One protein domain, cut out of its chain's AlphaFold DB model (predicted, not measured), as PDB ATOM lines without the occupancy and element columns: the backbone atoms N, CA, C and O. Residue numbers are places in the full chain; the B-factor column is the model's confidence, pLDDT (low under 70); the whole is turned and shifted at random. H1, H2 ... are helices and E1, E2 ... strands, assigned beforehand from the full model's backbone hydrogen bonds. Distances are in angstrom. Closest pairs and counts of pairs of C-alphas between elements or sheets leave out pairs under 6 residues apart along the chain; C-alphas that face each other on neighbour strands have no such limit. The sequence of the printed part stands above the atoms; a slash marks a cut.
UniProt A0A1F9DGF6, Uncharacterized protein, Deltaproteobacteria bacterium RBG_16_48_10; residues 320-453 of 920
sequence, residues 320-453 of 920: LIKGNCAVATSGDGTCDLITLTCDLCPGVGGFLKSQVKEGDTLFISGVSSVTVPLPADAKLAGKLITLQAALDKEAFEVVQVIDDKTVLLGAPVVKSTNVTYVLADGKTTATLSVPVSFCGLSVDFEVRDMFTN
ATOM      1  N   LEU A 320      -3.858  18.372 -24.195       67.31
ATOM      2  CA  LEU A 320      -3.756  19.096 -22.934       67.31
ATOM      3  C   LEU A 320      -2.707  20.184 -23.119       67.31
ATOM      4  O   LEU A 320      -2.954  21.363 -22.885       67.31
ATOM      5  N   ILE A 321      -1.556  19.769 -23.649       77.69
ATOM      6  CA  ILE A 321      -0.396  20.615 -23.882       77.69
ATOM      7  C   ILE A 321       0.288  20.149 -25.163       77.69
ATOM      8  O   ILE A 321       0.422  18.953 -25.407       77.69
ATOM      9  N   LYS A 322       0.748  21.097 -25.973       83.25
ATOM     10  CA  LYS A 322       1.714  20.841 -27.042       83.25
ATOM     11  C   LYS A 322       2.824  21.869 -26.966       83.25
ATOM     12  O   LYS A 322       2.570  23.019 -26.611       83.25
ATOM     13  N   GLY A 323       4.023  21.477 -27.345       85.56
ATOM     14  CA  GLY A 323       5.160  22.379 -27.358       85.56
ATOM     15  C   GLY A 323       6.409  21.675 -27.840       85.56
ATOM     16  O   GLY A 323       6.334  20.581 -28.384       85.56
ATOM     17  N   ASN A 324       7.544  22.315 -27.599       83.31
ATOM     18  CA  ASN A 324       8.851  21.700 -27.744       83.31
ATOM     19  C   ASN A 324       9.397  21.370 -26.359       83.31
ATOM     20  O   ASN A 324       9.176  22.119 -25.408       83.31
ATOM     21  N   CYS A 325      10.101  20.257 -26.233       81.75
ATOM     22  CA  CYS A 325      10.794  19.893 -25.009       81.75
ATOM     23  C   CYS A 325      12.183  19.356 -25.299       81.75
ATOM     24  O   CYS A 325      12.475  18.957 -26.423       81.75
ATOM     25  N   ALA A 326      13.038  19.360 -24.282       86.44
ATOM     26  CA  ALA A 326      14.309  18.665 -24.331       86.44
ATOM     27  C   ALA A 326      14.153  17.302 -23.653       86.44
ATOM     28  O   ALA A 326      13.700  17.219 -22.507       86.44
ATOM     29  N   VAL A 327      14.548  16.234 -24.344       84.62
ATOM     30  CA  VAL A 327      14.718  14.927 -23.697       84.62
ATOM     31  C   VAL A 327      16.053  14.957 -22.961       84.62
ATOM     32  O   VAL A 327      17.093  15.198 -23.570       84.62
ATOM     33  N   ALA A 328      16.042  14.761 -21.653       84.94
ATOM     34  CA  ALA A 328      17.222  14.732 -20.805       84.94
ATOM     35  C   ALA A 328      17.576  13.290 -20.415       84.94
ATOM     36  O   ALA A 328      16.773  12.365 -20.521       84.94
ATOM     37  N   THR A 329      18.807  13.100 -19.948       83.88
ATOM     38  CA  THR A 329      19.177  11.869 -19.251       83.88
ATOM     39  C   THR A 329      18.723  11.957 -17.800       83.88
ATOM     40  O   THR A 329      18.954  12.980 -17.149       83.88
ATOM     41  N   SER A 330      18.122  10.896 -17.282       77.88
ATOM     42  CA  SER A 330      17.870  10.740 -15.851       77.88
ATOM     43  C   SER A 330      19.187  10.589 -15.071       77.88
ATOM     44  O   SER A 330      20.283  10.496 -15.637       77.88
ATOM     45  N   GLY A 331      19.090  10.566 -13.739       77.06
ATOM     46  CA  GLY A 331      20.252  10.425 -12.856       77.06
ATOM     47  C   GLY A 331      21.011   9.097 -12.993       77.06
ATOM     48  O   GLY A 331      22.159   9.029 -12.559       77.06
ATOM     49  N   ASP A 332      20.410   8.064 -13.593       79.44
ATOM     50  CA  ASP A 332      21.052   6.764 -13.841       79.44
ATOM     51  C   ASP A 332      21.660   6.644 -15.259       79.44
ATOM     52  O   ASP A 332      22.307   5.643 -15.580       79.44
ATOM     53  N   GLY A 333      21.509   7.683 -16.090       79.81
ATOM     54  CA  GLY A 333      22.023   7.741 -17.456       79.81
ATOM     55  C   GLY A 333      21.068   7.217 -18.534       79.81
ATOM     56  O   GLY A 333      21.456   7.209 -19.707       79.81
ATOM     57  N   THR A 334      19.842   6.803 -18.198       77.69
ATOM     58  CA  THR A 334      18.808   6.454 -19.186       77.69
ATOM     59  C   THR A 334      18.168   7.699 -19.805       77.69
ATOM     60  O   THR A 334      18.212   8.803 -19.267       77.69
ATOM     61  N   CYS A 335      17.596   7.535 -21.001       80.81
ATOM     62  CA  CYS A 335      17.002   8.619 -21.786       80.81
ATOM     63  C   CYS A 335      15.478   8.715 -21.597       80.81
ATOM     64  O   CYS A 335      14.738   8.692 -22.577       80.81
ATOM     65  N   ASP A 336      14.997   8.717 -20.359       78.38
ATOM     66  CA  ASP A 336      13.569   8.647 -19.996       78.38
ATOM     67  C   ASP A 336      13.067   9.882 -19.226       78.38
ATOM     68  O   ASP A 336      11.878   9.985 -18.912       78.38
ATOM     69  N   LEU A 337      13.942  10.854 -18.964       78.31
ATOM     70  CA  LEU A 337      13.576  12.108 -18.322       78.31
ATOM     71  C   LEU A 337      13.265  13.157 -19.385       78.31
ATOM     72  O   LEU A 337      14.101  13.455 -20.232       78.31
ATOM     73  N   ILE A 338      12.093  13.781 -19.340       73.31
ATOM     74  CA  ILE A 338      11.772  14.877 -20.256       73.31
ATOM     75  C   ILE A 338      11.605  16.166 -19.480       73.31
ATOM     76  O   ILE A 338      10.704  16.309 -18.655       73.31
ATOM     77  N   THR A 339      12.447  17.140 -19.817       75.81
ATOM     78  CA  THR A 339      12.302  18.515 -19.360       75.81
ATOM     79  C   THR A 339      11.534  19.298 -20.422       75.81
ATOM     80  O   THR A 339      12.069  19.742 -21.442       75.81
ATOM     81  N   LEU A 340      10.242  19.474 -20.176       69.50
ATOM     82  CA  LEU A 340       9.343  20.329 -20.935       69.50
ATOM     83  C   LEU A 340       9.755  21.797 -20.747       69.50
ATOM     84  O   LEU A 340       9.353  22.491 -19.812       69.50
ATOM     85  N   THR A 341      10.584  22.289 -21.664       61.25
ATOM     86  CA  THR A 341      10.930  23.709 -21.788       61.25
ATOM     87  C   THR A 341       9.863  24.384 -22.640       61.25
ATOM     88  O   THR A 341      10.002  24.563 -23.844       61.25
ATOM     89  N   CYS A 342       8.728  24.710 -22.021       56.09
ATOM     90  CA  CYS A 342       7.657  25.396 -22.731       56.09
ATOM     91  C   CYS A 342       8.025  26.878 -22.921       56.09
ATOM     92  O   CYS A 342       7.624  27.734 -22.134       56.09
ATOM     93  N   ASP A 343       8.768  27.195 -23.983       53.06
ATOM     94  CA  ASP A 343       9.081  28.583 -24.371       53.06
ATOM     95  C   ASP A 343       7.820  29.401 -24.722       53.06
ATOM     96  O   ASP A 343       7.867  30.623 -24.843       53.06
ATOM     97  N   LEU A 344       6.665  28.742 -24.860       50.56
ATOM     98  CA  LEU A 344       5.395  29.360 -25.238       50.56
ATOM     99  C   LEU A 344       4.582  29.926 -24.060       50.56
ATOM    100  O   LEU A 344       3.526  30.510 -24.301       50.56
ATOM    101  N   CYS A 345       5.042  29.809 -22.807       49.09
ATOM    102  CA  CYS A 345       4.378  30.438 -21.653       49.09
ATOM    103  C   CYS A 345       5.369  31.103 -20.676       49.09
ATOM    104  O   CYS A 345       5.466  30.695 -19.514       49.09
ATOM    105  N   PRO A 346       6.104  32.149 -21.098       44.75
ATOM    106  CA  PRO A 346       6.898  32.945 -20.172       44.75
ATOM    107  C   PRO A 346       5.956  33.659 -19.187       44.75
ATOM    108  O   PRO A 346       5.245  34.586 -19.560       44.75
ATOM    109  N   GLY A 347       5.926  33.205 -17.930       50.44
ATOM    110  CA  GLY A 347       5.213  33.882 -16.835       50.44
ATOM    111  C   GLY A 347       4.195  33.048 -16.052       50.44
ATOM    112  O   GLY A 347       3.656  33.556 -15.074       50.44
ATOM    113  N   VAL A 348       3.951  31.782 -16.413       47.66
ATOM    114  CA  VAL A 348       2.993  30.911 -15.702       47.66
ATOM    115  C   VAL A 348       3.739  29.745 -15.038       47.66
ATOM    116  O   VAL A 348       3.902  28.677 -15.620       47.66
ATOM    117  N   GLY A 349       4.266  29.955 -13.829       50.12
ATOM    118  CA  GLY A 349       4.733  28.843 -12.984       50.12
ATOM    119  C   GLY A 349       3.544  27.968 -12.551       50.12
ATOM    120  O   GLY A 349       2.463  28.512 -12.332       50.12
ATOM    121  N   GLY A 350       3.707  26.642 -12.450       56.03
ATOM    122  CA  GLY A 350       2.628  25.724 -12.026       56.03
ATOM    123  C   GLY A 350       1.910  24.917 -13.124       56.03
ATOM    124  O   GLY A 350       0.889  24.282 -12.847       56.03
ATOM    125  N   PHE A 351       2.364  24.967 -14.383       63.28
ATOM    126  CA  PHE A 351       1.547  24.522 -15.524       63.28
ATOM    127  C   PHE A 351       1.421  22.995 -15.676       63.28
ATOM    128  O   PHE A 351       0.326  22.511 -15.947       63.28
ATOM    129  N   LEU A 352       2.490  22.212 -15.466       65.56
ATOM    130  CA  LEU A 352       2.402  20.755 -15.643       65.56
ATOM    131  C   LEU A 352       1.653  20.057 -14.517       65.56
ATOM    132  O   LEU A 352       0.765  19.268 -14.815       65.56
ATOM    133  N   LYS A 353       1.923  20.372 -13.241       65.62
ATOM    134  CA  LYS A 353       1.231  19.710 -12.117       65.62
ATOM    135  C   LYS A 353      -0.282  19.922 -12.119       65.62
ATOM    136  O   LYS A 353      -1.011  19.129 -11.531       65.62
ATOM    137  N   SER A 354      -0.759  20.997 -12.747       66.62
ATOM    138  CA  SER A 354      -2.188  21.300 -12.841       66.62
ATOM    139  C   SER A 354      -2.874  20.705 -14.076       66.62
ATOM    140  O   SER A 354      -4.103  20.618 -14.081       66.62
ATOM    141  N   GLN A 355      -2.122  20.286 -15.103       73.81
ATOM    142  CA  GLN A 355      -2.682  19.841 -16.387       73.81
ATOM    143  C   GLN A 355      -2.264  18.440 -16.835       73.81
ATOM    144  O   GLN A 355      -3.020  17.828 -17.578       73.81
ATOM    145  N   VAL A 356      -1.108  17.940 -16.398       78.75
ATOM    146  CA  VAL A 356      -0.583  16.604 -16.708       78.75
ATOM    147  C   VAL A 356      -0.597  15.766 -15.439       78.75
ATOM    148  O   VAL A 356      -0.216  16.243 -14.369       78.75
ATOM    149  N   LYS A 357      -1.035  14.517 -15.550       82.00
ATOM    150  CA  LYS A 357      -1.093  13.547 -14.455       82.00
ATOM    151  C   LYS A 357      -0.239  12.328 -14.778       82.00
ATOM    152  O   LYS A 357       0.025  12.020 -15.937       82.00
ATOM    153  N   GLU A 358       0.166  11.620 -13.731       82.25
ATOM    154  CA  GLU A 358       0.704  10.266 -13.876       82.25
ATOM    155  C   GLU A 358      -0.331   9.391 -14.606       82.25
ATOM    156  O   GLU A 358      -1.525   9.449 -14.299       82.25
ATOM    157  N   GLY A 359       0.125   8.639 -15.607       72.19
ATOM    158  CA  GLY A 359      -0.693   7.838 -16.514       72.19
ATOM    159  C   GLY A 359      -1.199   8.562 -17.772       72.19
ATOM    160  O   GLY A 359      -1.786   7.914 -18.641       72.19
ATOM    161  N   ASP A 360      -0.972   9.873 -17.925       81.38
ATOM    162  CA  ASP A 360      -1.214  10.548 -19.208       81.38
ATOM    163  C   ASP A 360      -0.248  10.040 -20.288       81.38
ATOM    164  O   ASP A 360       0.849   9.552 -20.008       81.38
ATOM    165  N   THR A 361      -0.640  10.171 -21.559       80.94
ATOM    166  CA  THR A 361       0.221   9.787 -22.684       80.94
ATOM    167  C   THR A 361       0.842  11.015 -23.332       80.94
ATOM    168  O   THR A 361       0.148  11.907 -23.831       80.94
ATOM    169  N   LEU A 362       2.172  11.036 -23.350       85.00
ATOM    170  CA  LEU A 362       2.994  12.009 -24.049       85.00
ATOM    171  C   LEU A 362       3.351  11.467 -25.435       85.00
ATOM    172  O   LEU A 362       4.047  10.465 -25.562       85.00
ATOM    173  N   PHE A 363       2.909  12.149 -26.483       86.00
ATOM    174  CA  PHE A 363       3.303  11.848 -27.856       86.00
ATOM    175  C   PHE A 363       4.498  12.708 -28.239       86.00
ATOM    176  O   PHE A 363       4.411  13.929 -28.148       86.00
ATOM    177  N   ILE A 364       5.583  12.096 -28.706       85.50
ATOM    178  CA  ILE A 364       6.814  12.790 -29.093       85.50
ATOM    179  C   ILE A 364       7.022  12.680 -30.599       85.50
ATOM    180  O   ILE A 364       6.874  11.610 -31.189       85.50
ATOM    181  N   SER A 365       7.386  13.795 -31.226       88.06
ATOM    182  CA  SER A 365       7.827  13.853 -32.616       88.06
ATOM    183  C   SER A 365       9.167  14.570 -32.698       88.06
ATOM    184  O   SER A 365       9.366  15.621 -32.105       88.06
ATOM    185  N   GLY A 366      10.120  14.011 -33.422       88.69
ATOM    186  CA  GLY A 366      11.458  14.581 -33.478       88.69
ATOM    187  C   GLY A 366      12.375  13.752 -34.343       88.69
ATOM    188  O   GLY A 366      12.033  12.639 -34.737       88.69
ATOM    189  N   VAL A 367      13.553  14.285 -34.642       87.44
ATOM    190  CA  VAL A 367      14.546  13.599 -35.465       87.44
ATOM    191  C   VAL A 367      15.876  13.594 -34.731       87.44
ATOM    192  O   VAL A 367      16.363  14.644 -34.324       87.44
ATOM    193  N   SER A 368      16.466  12.413 -34.589       90.50
ATOM    194  CA  SER A 368      17.797  12.224 -34.024       90.50
ATOM    195  C   SER A 368      18.706  11.559 -35.042       90.50
ATOM    196  O   SER A 368      18.244  10.832 -35.924       90.50
ATOM    197  N   SER A 369      20.010  11.796 -34.925       88.88
ATOM    198  CA  SER A 369      21.000  11.076 -35.712       88.88
ATOM    199  C   SER A 369      22.164  10.600 -34.866       88.88
ATOM    200  O   SER A 369      22.667  11.343 -34.027       88.88
ATOM    201  N   VAL A 370      22.644   9.396 -35.152       89.94
ATOM    202  CA  VAL A 370      23.836   8.821 -34.532       89.94
ATOM    203  C   VAL A 370      24.839   8.453 -35.614       89.94
ATOM    204  O   VAL A 370      24.472   7.939 -36.671       89.94
ATOM    205  N   THR A 371      26.114   8.738 -35.361       91.56
ATOM    206  CA  THR A 371      27.203   8.303 -36.238       91.56
ATOM    207  C   THR A 371      27.943   7.159 -35.569       91.56
ATOM    208  O   THR A 371      28.482   7.337 -34.480       91.56
ATOM    209  N   VAL A 372      27.972   5.994 -36.213       89.25
ATOM    210  CA  VAL A 372      28.668   4.805 -35.705       89.25
ATOM    211  C   VAL A 372      29.645   4.262 -36.745       89.25
ATOM    212  O   VAL A 372      29.375   4.355 -37.946       89.25
ATOM    213  N   PRO A 373      30.799   3.712 -36.334       91.06
ATOM    214  CA  PRO A 373      31.666   2.977 -37.242       91.06
ATOM    215  C   PRO A 373      31.033   1.631 -37.610       91.06
ATOM    216  O   PRO A 373      30.454   0.953 -36.762       91.06
ATOM    217  N   LEU A 374      31.183   1.217 -38.870       87.44
ATOM    218  CA  LEU A 374      30.859  -0.147 -39.276       87.44
ATOM    219  C   LEU A 374      31.747  -1.164 -38.528       87.44
ATOM    220  O   LEU A 374      32.933  -0.876 -38.316       87.44
ATOM    221  N   PRO A 375      31.215  -2.348 -38.163       89.75
ATOM    222  CA  PRO A 375      31.951  -3.350 -37.392       89.75
ATOM    223  C   PRO A 375      33.177  -3.899 -38.140       89.75
ATOM    224  O   PRO A 375      33.304  -3.748 -39.354       89.75
ATOM    225  N   ALA A 376      34.105  -4.530 -37.414       95.38
ATOM    226  CA  ALA A 376      35.389  -4.982 -37.966       95.38
ATOM    227  C   ALA A 376      35.262  -6.082 -39.038       95.38
ATOM    228  O   ALA A 376      36.145  -6.229 -39.879       95.38
ATOM    229  N   ASP A 377      34.174  -6.845 -39.011       91.44
ATOM    230  CA  ASP A 377      33.835  -7.872 -39.993       91.44
ATOM    231  C   ASP A 377      33.119  -7.303 -41.230       91.44
ATOM    232  O   ASP A 377      32.922  -8.029 -42.203       91.44
ATOM    233  N   ALA A 378      32.771  -6.011 -41.248       90.38
ATOM    234  CA  ALA A 378      32.218  -5.349 -42.421       90.38
ATOM    235  C   ALA A 378      33.278  -5.175 -43.521       90.38
ATOM    236  O   ALA A 378      34.431  -4.831 -43.264       90.38
ATOM    237  N   LYS A 379      32.863  -5.266 -44.789       87.38
ATOM    238  CA  LYS A 379      33.718  -4.966 -45.955       87.38
ATOM    239  C   LYS A 379      34.321  -3.556 -45.913       87.38
ATOM    240  O   LYS A 379      35.393  -3.320 -46.460       87.38
ATOM    241  N   LEU A 380      33.614  -2.621 -45.282       88.62
ATOM    242  CA  LEU A 380      34.050  -1.246 -45.043       88.62
ATOM    243  C   LEU A 380      34.273  -1.003 -43.539       88.62
ATOM    244  O   LEU A 380      33.795  -0.008 -43.000       88.62
ATOM    245  N   ALA A 381      34.955  -1.925 -42.857       91.56
ATOM    246  CA  ALA A 381      35.253  -1.832 -41.429       91.56
ATOM    247  C   ALA A 381      35.782  -0.445 -41.022       91.56
ATOM    248  O   ALA A 381      36.652   0.130 -41.679       91.56
ATOM    249  N   GLY A 382      35.233   0.107 -39.939       86.50
ATOM    250  CA  GLY A 382      35.635   1.406 -39.396       86.50
ATOM    251  C   GLY A 382      35.120   2.631 -40.161       86.50
ATOM    252  O   GLY A 382      35.297   3.751 -39.678       86.50
ATOM    253  N   LYS A 383      34.451   2.480 -41.319       89.94
ATOM    254  CA  LYS A 383      33.786   3.623 -41.964       89.94
ATOM    255  C   LYS A 383      32.624   4.103 -41.106       89.94
ATOM    256  O   LYS A 383      31.751   3.322 -40.742       89.94
ATOM    257  N   LEU A 384      32.613   5.404 -40.833       88.69
ATOM    258  CA  LEU A 384      31.511   6.062 -40.148       88.69
ATOM    259  C   LEU A 384      30.283   6.116 -41.058       88.69
ATOM    260  O   LEU A 384      30.374   6.554 -42.208       88.69
ATOM    261  N   ILE A 385      29.150   5.689 -40.518       82.81
ATOM    262  CA  ILE A 385      27.824   5.849 -41.106       82.81
ATOM    263  C   ILE A 385      26.980   6.707 -40.170       82.81
ATOM    264  O   ILE A 385      27.053   6.547 -38.954       82.81
ATOM    265  N   THR A 386      26.187   7.616 -40.728       88.19
ATOM    266  CA  THR A 386      25.230   8.423 -39.966       88.19
ATOM    267  C   THR A 386      23.834   7.879 -40.216       88.19
ATOM    268  O   THR A 386      23.391   7.793 -41.359       88.19
ATOM    269  N   LEU A 387      23.154   7.499 -39.143       80.69
ATOM    270  CA  LEU A 387      21.784   7.011 -39.161       80.69
ATOM    271  C   LEU A 387      20.887   8.086 -38.589       80.69
ATOM    272  O   LEU A 387      21.236   8.683 -37.577       80.69
ATOM    273  N   GLN A 388      19.746   8.311 -39.225       87.00
ATOM    274  CA  GLN A 388      18.735   9.244 -38.760       87.00
ATOM    275  C   GLN A 388      17.470   8.461 -38.409       87.00
ATOM    276  O   GLN A 388      16.974   7.696 -39.233       87.00
ATOM    277  N   ALA A 389      16.959   8.650 -37.196       83.19
ATOM    278  CA  ALA A 389      15.674   8.123 -36.760       83.19
ATOM    279  C   ALA A 389      14.705   9.284 -36.545       83.19
ATOM    280  O   ALA A 389      15.087  10.322 -36.007       83.19
ATOM    281  N   ALA A 390      13.452   9.095 -36.946       85.56
ATOM    282  CA  ALA A 390      12.375  10.031 -36.670       85.56
ATOM    283  C   ALA A 390      11.329   9.360 -35.776       85.56
ATOM    284  O   ALA A 390      10.953   8.211 -36.014       85.56
ATOM    285  N   LEU A 391      10.863  10.087 -34.768       83.81
ATOM    286  CA  LEU A 391       9.622   9.803 -34.060       83.81
ATOM    287  C   LEU A 391       8.529  10.654 -34.710       83.81
ATOM    288  O   LEU A 391       8.730  11.849 -34.931       83.81
ATOM    289  N   ASP A 392       7.392  10.043 -35.025       85.75
ATOM    290  CA  ASP A 392       6.183  10.733 -35.484       85.75
ATOM    291  C   ASP A 392       5.046  10.336 -34.549       85.75
ATOM    292  O   ASP A 392       4.441   9.275 -34.708       85.75
ATOM    293  N   LYS A 393       4.814  11.174 -33.533       83.88
ATOM    294  CA  LYS A 393       3.845  10.938 -32.456       83.88
ATOM    295  C   LYS A 393       3.996   9.555 -31.826       83.88
ATOM    296  O   LYS A 393       3.015   8.834 -31.664       83.88
ATOM    297  N   GLU A 394       5.220   9.197 -31.460       82.06
ATOM    298  CA  GLU A 394       5.457   7.990 -30.670       82.06
ATOM    299  C   GLU A 394       4.946   8.232 -29.243       82.06
ATOM    300  O   GLU A 394       5.226   9.281 -28.661       82.06
ATOM    301  N   ALA A 395       4.156   7.302 -28.710       81.50
ATOM    302  CA  ALA A 395       3.497   7.431 -27.415       81.50
ATOM    303  C   ALA A 395       4.392   6.943 -26.268       81.50
ATOM    304  O   ALA A 395       4.977   5.866 -26.351       81.50
ATOM    305  N   PHE A 396       4.427   7.705 -25.179       83.56
ATOM    306  CA  PHE A 396       5.114   7.365 -23.938       83.56
ATOM    307  C   PHE A 396       4.186   7.637 -22.752       83.56
ATOM    308  O   PHE A 396       3.527   8.675 -22.702       83.56
ATOM    309  N   GLU A 397       4.129   6.717 -21.792       83.62
ATOM    310  CA  GLU A 397       3.381   6.919 -20.548       83.62
ATOM    311  C   GLU A 397       4.158   7.842 -19.605       83.62
ATOM    312  O   GLU A 397       5.351   7.637 -19.369       83.62
ATOM    313  N   VAL A 398       3.475   8.846 -19.052       85.44
ATOM    314  CA  VAL A 398       3.999   9.696 -17.981       85.44
ATOM    315  C   VAL A 398       3.919   8.922 -16.667       85.44
ATOM    316  O   VAL A 398       2.850   8.808 -16.081       85.44
ATOM    317  N   VAL A 399       5.042   8.399 -16.179       84.50
ATOM    318  CA  VAL A 399       5.097   7.651 -14.910       84.50
ATOM    319  C   VAL A 399       5.084   8.585 -13.710       84.50
ATOM    320  O   VAL A 399       4.484   8.266 -12.690       84.50
ATOM    321  N   GLN A 400       5.734   9.743 -13.826       87.31
ATOM    322  CA  GLN A 400       5.815  10.708 -12.734       87.31
ATOM    323  C   GLN A 400       5.849  12.142 -13.258       87.31
ATOM    324  O   GLN A 400       6.591  12.447 -14.191       87.31
ATOM    325  N   VAL A 401       5.115  13.053 -12.618       88.06
ATOM    326  CA  VAL A 401       5.285  14.503 -12.817       88.06
ATOM    327  C   VAL A 401       6.188  15.030 -11.703       88.06
ATOM    328  O   VAL A 401       5.735  15.302 -10.592       88.06
ATOM    329  N   ILE A 402       7.488  15.127 -11.985       84.69
ATOM    330  CA  ILE A 402       8.523  15.467 -10.996       84.69
ATOM    331  C   ILE A 402       8.341  16.913 -10.519       84.69
ATOM    332  O   ILE A 402       8.319  17.199  -9.319       84.69
ATOM    333  N   ASP A 403       8.149  17.831 -11.461       84.81
ATOM    334  CA  ASP A 403       7.926  19.247 -11.192       84.81
ATOM    335  C   ASP A 403       7.128  19.909 -12.329       84.81
ATOM    336  O   ASP A 403       6.618  19.244 -13.228       84.81
ATOM    337  N   ASP A 404       6.989  21.235 -12.288       79.94
ATOM    338  CA  ASP A 404       6.229  22.001 -13.284       79.94
ATOM    339  C   ASP A 404       6.857  22.037 -14.681       79.94
ATOM    340  O   ASP A 404       6.282  22.637 -15.591       79.94
ATOM    341  N   LYS A 405       8.038  21.444 -14.859       83.19
ATOM    342  CA  LYS A 405       8.776  21.375 -16.122       83.19
ATOM    343  C   LYS A 405       9.245  19.966 -16.462       83.19
ATOM    344  O   LYS A 405       9.720  19.770 -17.571       83.19
ATOM    345  N   THR A 406       9.126  18.997 -15.564       84.00
ATOM    346  CA  THR A 406       9.785  17.701 -15.729       84.00
ATOM    347  C   THR A 406       8.807  16.554 -15.534       84.00
ATOM    348  O   THR A 406       8.139  16.459 -14.503       84.00
ATOM    349  N   VAL A 407       8.766  15.657 -16.519       87.50
ATOM    350  CA  VAL A 407       8.035  14.389 -16.457       87.50
ATOM    351  C   VAL A 407       9.000  13.223 -16.650       87.50
ATOM    352  O   VAL A 407       9.933  13.304 -17.450       87.50
ATOM    353  N   LEU A 408       8.782  12.147 -15.903       87.19
ATOM    354  CA  LEU A 408       9.456  10.868 -16.081       87.19
ATOM    355  C   LEU A 408       8.595   9.981 -16.975       87.19
ATOM    356  O   LEU A 408       7.396   9.833 -16.724       87.19
ATOM    357  N   LEU A 409       9.204   9.384 -17.992       86.25
ATOM    358  CA  LEU A 409       8.545   8.428 -18.868       86.25
ATOM    359  C   LEU A 409       8.767   6.988 -18.404       86.25
ATOM    360  O   LEU A 409       9.795   6.665 -17.820       86.25
ATOM    361  N   GLY A 410       7.827   6.102 -18.733       78.75
ATOM    362  CA  GLY A 410       7.949   4.668 -18.432       78.75
ATOM    363  C   GLY A 410       8.949   3.906 -19.300       78.75
ATOM    364  O   GLY A 410       9.238   2.746 -19.020       78.75
ATOM    365  N   ALA A 411       9.485   4.541 -20.344       83.06
ATOM    366  CA  ALA A 411      10.482   3.955 -21.226       83.06
ATOM    367  C   ALA A 411      11.435   5.028 -21.779       83.06
ATOM    368  O   ALA A 411      11.016   6.172 -21.991       83.06
ATOM    369  N   PRO A 412      12.699   4.670 -22.073       84.50
ATOM    370  CA  PRO A 412      13.640   5.588 -22.692       84.50
ATOM    371  C   PRO A 412      13.237   5.923 -24.133       84.50
ATOM    372  O   PRO A 412      12.832   5.058 -24.911       84.50
ATOM    373  N   VAL A 413      13.428   7.182 -24.526       83.62
ATOM    374  CA  VAL A 413      13.162   7.701 -25.873       83.62
ATOM    375  C   VAL A 413      14.317   7.316 -26.806       83.62
ATOM    376  O   VAL A 413      15.159   8.129 -27.197       83.62
ATOM    377  N   VAL A 414      14.398   6.025 -27.122       84.31
ATOM    378  CA  VAL A 414      15.422   5.434 -27.990       84.31
ATOM    379  C   VAL A 414      14.739   4.641 -29.096       84.31
ATOM    380  O   VAL A 414      13.894   3.790 -28.833       84.31
ATOM    381  N   LYS A 415      15.143   4.874 -30.349       83.38
ATOM    382  CA  LYS A 415      14.703   4.059 -31.486       83.38
ATOM    383  C   LYS A 415      15.878   3.252 -32.013       83.38
ATOM    384  O   LYS A 415      16.872   3.819 -32.458       83.38
ATOM    385  N   SER A 416      15.770   1.929 -31.985       82.81
ATOM    386  CA  SER A 416      16.777   1.065 -32.607       82.81
ATOM    387  C   SER A 416      16.534   0.981 -34.110       82.81
ATOM    388  O   SER A 416      15.421   0.693 -34.545       82.81
ATOM    389  N   THR A 417      17.573   1.239 -34.902       78.25
ATOM    390  CA  THR A 417      17.545   1.071 -36.360       78.25
ATOM    391  C   THR A 417      18.543  -0.004 -36.765       78.25
ATOM    392  O   THR A 417      19.690   0.002 -36.326       78.25
ATOM    393  N   ASN A 418      18.104  -0.921 -37.622       83.88
ATOM    394  CA  ASN A 418      18.938  -1.994 -38.144       83.88
ATOM    395  C   ASN A 418      19.641  -1.549 -39.428       83.88
ATOM    396  O   ASN A 418      18.989  -1.150 -40.392       83.88
ATOM    397  N   VAL A 419      20.967  -1.660 -39.455       83.06
ATOM    398  CA  VAL A 419      21.783  -1.442 -40.651       83.06
ATOM    399  C   VAL A 419      22.262  -2.777 -41.176       83.06
ATOM    400  O   VAL A 419      23.082  -3.438 -40.539       83.06
ATOM    401  N   THR A 420      21.797  -3.162 -42.358       88.12
ATOM    402  CA  THR A 420      22.360  -4.308 -43.069       88.12
ATOM    403  C   THR A 420      23.641  -3.884 -43.783       88.12
ATOM    404  O   THR A 420      23.632  -2.960 -44.596       88.12
ATOM    405  N   TYR A 421      24.749  -4.561 -43.490       81.25
ATOM    406  CA  TYR A 421      26.047  -4.331 -44.116       81.25
ATOM    407  C   TYR A 421      26.611  -5.630 -44.689       81.25
ATOM    408  O   TYR A 421      26.262  -6.730 -44.265       81.25
ATOM    409  N   VAL A 422      27.479  -5.502 -45.692       87.25
ATOM    410  CA  VAL A 422      28.152  -6.644 -46.322       87.25
ATOM    411  C   VAL A 422      29.392  -6.997 -45.506       87.25
ATOM    412  O   VAL A 422      30.186  -6.107 -45.186       87.25
ATOM    413  N   LEU A 423      29.566  -8.279 -45.196       87.19
ATOM    414  CA  LEU A 423      30.737  -8.807 -44.502       87.19
ATOM    415  C   LEU A 423      31.987  -8.767 -45.398       87.19
ATOM    416  O   LEU A 423      31.911  -8.582 -46.616       87.19
ATOM    417  N   ALA A 424      33.167  -8.919 -44.798       90.62
ATOM    418  CA  ALA A 424      34.461  -8.816 -45.475       90.62
ATOM    419  C   ALA A 424      34.632  -9.816 -46.637       90.62
ATOM    420  O   ALA A 424      35.389  -9.546 -47.569       90.62
ATOM    421  N   ASP A 425      33.886 -10.925 -46.630       88.62
ATOM    422  CA  ASP A 425      33.854 -11.912 -47.716       88.62
ATOM    423  C   ASP A 425      33.187 -11.397 -49.012       88.62
ATOM    424  O   ASP A 425      33.281 -12.034 -50.065       88.62
ATOM    425  N   GLY A 426      32.513 -10.243 -48.947       86.62
ATOM    426  CA  GLY A 426      31.821  -9.603 -50.060       86.62
ATOM    427  C   GLY A 426      30.564 -10.324 -50.550       86.62
ATOM    428  O   GLY A 426      30.040  -9.931 -51.593       86.62
ATOM    429  N   LYS A 427      30.094 -11.362 -49.851       81.44
ATOM    430  CA  LYS A 427      28.981 -12.232 -50.268       81.44
ATOM    431  C   LYS A 427      27.891 -12.359 -49.215       81.44
ATOM    432  O   LYS A 427      26.730 -12.512 -49.582       81.44
ATOM    433  N   THR A 428      28.249 -12.318 -47.939       87.19
ATOM    434  CA  THR A 428      27.300 -12.441 -46.834       87.19
ATOM    435  C   THR A 428      26.968 -11.069 -46.250       87.19
ATOM    436  O   THR A 428      27.735 -10.111 -46.371       87.19
ATOM    437  N   THR A 429      25.780 -10.946 -45.660       89.69
ATOM    438  CA  THR A 429      25.319  -9.721 -44.995       89.69
ATOM    439  C   THR A 429      25.100  -9.977 -43.516       89.69
ATOM    440  O   THR A 429      24.603 -11.038 -43.143       89.69
ATOM    441  N   ALA A 430      25.401  -8.983 -42.692       85.06
ATOM    442  CA  ALA A 430      25.078  -8.957 -41.274       85.06
ATOM    443  C   ALA A 430      24.266  -7.699 -40.944       85.06
ATOM    444  O   ALA A 430      24.204  -6.759 -41.740       85.06
ATOM    445  N   THR A 431      23.632  -7.687 -39.774       89.44
ATOM    446  CA  THR A 431      22.821  -6.561 -39.301       89.44
ATOM    447  C   THR A 431      23.446  -5.972 -38.045       89.44
ATOM    448  O   THR A 431      23.715  -6.690 -37.086       89.44
ATOM    449  N   LEU A 432      23.663  -4.660 -38.045       84.12
ATOM    450  CA  LEU A 432      24.051  -3.887 -36.871       84.12
ATOM    451  C   LEU A 432      22.806  -3.176 -36.335       84.12
ATOM    452  O   LEU A 432      22.266  -2.301 -37.012       84.12
ATOM    453  N   SER A 433      22.355  -3.543 -35.135       89.06
ATOM    454  CA  SER A 433      21.323  -2.778 -34.424       89.06
ATOM    455  C   SER A 433      21.978  -1.573 -33.764       89.06
ATOM    456  O   SER A 433      22.883  -1.727 -32.941       89.06
ATOM    457  N   VAL A 434      21.557  -0.375 -34.158       86.56
ATOM    458  CA  VAL A 434      22.103   0.879 -33.643       86.56
ATOM    459  C   VAL A 434      21.010   1.626 -32.886       86.56
ATOM    460  O   VAL A 434      20.029   2.049 -33.508       86.56
ATOM    461  N   PRO A 435      21.153   1.817 -31.563       87.38
ATOM    462  CA  PRO A 435      20.235   2.649 -30.804       87.38
ATOM    463  C   PRO A 435      20.457   4.119 -31.169       87.38
ATOM    464  O   PRO A 435      21.561   4.651 -31.048       87.38
ATOM    465  N   VAL A 436      19.396   4.791 -31.609       88.19
ATOM    466  CA  VAL A 436      19.382   6.236 -31.831       88.19
ATOM    467  C   VAL A 436      18.679   6.879 -30.640       88.19
ATOM    468  O   VAL A 436      17.465   6.749 -30.479       88.19
ATOM    469  N   SER A 437      19.459   7.523 -29.772       89.06
ATOM    470  CA  SER A 437      18.945   8.240 -28.602       89.06
ATOM    471  C   SER A 437      18.442   9.626 -28.993       89.06
ATOM    472  O   SER A 437      19.063  10.296 -29.819       89.06
ATOM    473  N   PHE A 438      17.341  10.069 -28.391       89.88
ATOM    474  CA  PHE A 438      16.818  11.430 -28.556       89.88
ATOM    475  C   PHE A 438      17.287  12.388 -27.447       89.88
ATOM    476  O   PHE A 438      16.843  13.531 -27.393       89.88
ATOM    477  N   CYS A 439      18.212  11.953 -26.588       87.88
ATOM    478  CA  CYS A 439      18.734  12.754 -25.486       87.88
ATOM    479  C   CYS A 439      19.473  14.010 -25.955       87.88
ATOM    480  O   CYS A 439      20.246  13.988 -26.911       87.88
ATOM    481  N   GLY A 440      19.255  15.107 -25.237       86.12
ATOM    482  CA  GLY A 440      19.790  16.430 -25.536       86.12
ATOM    483  C   GLY A 440      19.146  17.109 -26.745       86.12
ATOM    484  O   GLY A 440      19.553  18.218 -27.088       86.12
ATOM    485  N   LEU A 441      18.166  16.476 -27.400       86.31
ATOM    486  CA  LEU A 441      17.487  17.045 -28.559       86.31
ATOM    487  C   LEU A 441      16.180  17.717 -28.168       86.31
ATOM    488  O   LEU A 441      15.479  17.280 -27.253       86.31
ATOM    489  N   SER A 442      15.852  18.767 -28.920       87.56
ATOM    490  CA  SER A 442      14.529  19.367 -28.887       87.56
ATOM    491  C   SER A 442      13.576  18.532 -29.740       87.56
ATOM    492  O   SER A 442      13.867  18.250 -30.905       87.56
ATOM    493  N   VAL A 443      12.463  18.116 -29.148       88.50
ATOM    494  CA  VAL A 443      11.410  17.330 -29.792       88.50
ATOM    495  C   VAL A 443      10.070  18.037 -29.616       88.50
ATOM    496  O   VAL A 443       9.812  18.639 -28.571       88.50
ATOM    497  N   ASP A 444       9.214  17.959 -30.629       88.69
ATOM    498  CA  ASP A 444       7.814  18.343 -30.508       88.69
ATOM    499  C   ASP A 444       7.116  17.329 -29.599       88.69
ATOM    500  O   ASP A 444       7.315  16.118 -29.725       88.69
ATOM    501  N   PHE A 445       6.245  17.799 -28.719       88.38
ATOM    502  CA  PHE A 445       5.428  16.927 -27.895       88.38
ATOM    503  C   PHE A 445       3.959  17.342 -27.883       88.38
ATOM    504  O   PHE A 445       3.598  18.499 -28.107       88.38
ATOM    505  N   GLU A 446       3.104  16.371 -27.588       88.31
ATOM    506  CA  GLU A 446       1.665  16.523 -27.428       88.31
ATOM    507  C   GLU A 446       1.226  15.630 -26.256       88.31
ATOM    508  O   GLU A 446       1.242  14.410 -26.376       88.31
ATOM    509  N   VAL A 447       0.852  16.209 -25.111       80.94
ATOM    510  CA  VAL A 447       0.245  15.462 -23.997       80.94
ATOM    511  C   VAL A 447      -1.247  15.331 -24.263       80.94
ATOM    512  O   VAL A 447      -1.921  16.329 -24.552       80.94
ATOM    513  N   ARG A 448      -1.786  14.120 -24.138       80.75
ATOM    514  CA  ARG A 448      -3.228  13.875 -24.185       80.75
ATOM    515  C   ARG A 448      -3.702  13.226 -22.896       80.75
ATOM    516  O   ARG A 448      -3.076  12.288 -22.411       80.75
ATOM    517  N   ASP A 449      -4.854  13.696 -22.425       65.06
ATOM    518  CA  ASP A 449      -5.649  12.999 -21.416       65.06
ATOM    519  C   ASP A 449      -6.200  11.730 -22.073       65.06
ATOM    520  O   ASP A 449      -7.166  11.769 -22.839       65.06
ATOM    521  N   MET A 450      -5.519  10.617 -21.828       57.84
ATOM    522  CA  MET A 450      -5.963   9.282 -22.230       57.84
ATOM    523  C   MET A 450      -6.800   8.614 -21.126       57.84
ATOM    524  O   MET A 450      -7.359   7.538 -21.345       57.84
ATOM    525  N   PHE A 451      -6.919   9.260 -19.960       50.19
ATOM    526  CA  PHE A 451      -7.656   8.764 -18.803       50.19
ATOM    527  C   PHE A 451      -9.155   9.027 -18.876       50.19
ATOM    528  O   PHE A 451      -9.914   8.336 -18.203       50.19
ATOM    529  N   THR A 452      -9.619   9.907 -19.772       49.09
ATOM    530  CA  THR A 452     -11.006   9.849 -20.269       49.09
ATOM    531  C   THR A 452     -11.197   8.615 -21.152       49.09
ATOM    532  O   THR A 452     -11.506   8.684 -22.345       49.09
ATOM    533  N   ASN A 453     -11.007   7.441 -20.549       54.78
ATOM    534  CA  ASN A 453     -11.316   6.176 -21.167       54.78
ATOM    535  C   ASN A 453     -12.823   6.146 -21.480       54.78
ATOM    536  O   ASN A 453     -13.647   6.852 -20.888       54.78
TER     537      ASN A 453
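AT A GLANCE: This is residues 320 to 453 of the 920 residues of an uncharacterized protein of Deltaproteobacteria bacterium RBG_16_48_10 (UniProt A0A1F9DGF6). A small closed barrel of six strands lies at one end of a long body, and two strand hairpins side by side make an arm at the other end: the far parts of E3 and E4, which run on out of the barrel, and E6 with E7. The short helix H1 packs on the outside of the barrel, at the end away from the arm. The printed part has 134 residues, with one named helix and eight named strands in the order E1, E2, H1, E3, E4, E5, E6, E7, E8, and its class is mostly strand. Round the barrel run E1, E2, E5, E4, E3, E8 and back to E1, each pair antiparallel, while E6 and E7 form an antiparallel sheet of two. The whole is loose, with a radius of gyration of the C-alphas of 18.4 A, and elongated, spanning 60 by 32 by 25 A.

IN THESE COORDINATES: E1, residues 320 to 328, begins at C-alpha 320 at (-3.756, 19.096, -22.934), is 21.5 A long and bends by 75 degrees at residue 323. E2 is residues 337 to 339, and H1 is residues 351 to 355. E3, residues 361 to 373, is 35.3 A long, bends by 60 degrees at residue 365 and ends at C-alpha 373 at (31.666, 2.977, -37.242). E4, residues 384 to 401, is the longest strand by residues; it is 38.8 A long and bends by 76 degrees at residue 397. E5 is residues 406 to 409. E6, residues 414 to 422, is 25.4 A long, and E7, residues 429 to 437, is 25.1 A long. E8, residues 442 to 448, is 19.2 A long and ends at C-alpha 448 at (-3.228, 13.875, -24.185).

HOW THE PARTS SIT: In the barrel, E1 pairs with E8 over residues 321 to 326 and with E2 over residues 326 to 328, a staggered pairing. E1 and E2 are a hairpin, with N 328 and O 337 at 2.7 A; E2 and E5 are antiparallel, with N 338 and O 407 at 2.9 A. E3, E4 and E5 form a meander, each strand the antiparallel neighbour of the one before. E4 is staggered too: it pairs with E3 over residues 384 to 397 and with E5 over residues 398 to 401. N 370 and O 387 of the hairpin E3 and E4 are 2.9 A apart, and N 408 and O 400 of the hairpin E4 and E5 are 2.8 A apart. E8 closes the ring, with N 363 and O 446 at 2.8 A beside E3 and N 325 and O 443 at 2.9 A beside E1. H1 is on the barrel and outside it, at a height of 7.0 A over the sheet, over none of its strands. Every O i to N i+4 pair in H1 is within hydrogen-bond range. E6 and E7 are a hairpin at 157 degrees, with N 419 and O 432 at 2.8 A. The closest C-alphas of E3 and E7 are those of Val 370 and Val 436, 5.8 A apart, while E3 and E6 are apart.

THE WHOLE: The two C-alphas farthest apart are those of Gly 347 and Asp 425, 62.2 A. The printed part has no cut. The link from E2 to H1, with 11 residues between them, is long. The mean pLDDT of the printed part is 80.5; residue 320, residues 340 to 354 and residues 449 to 453 are under 70.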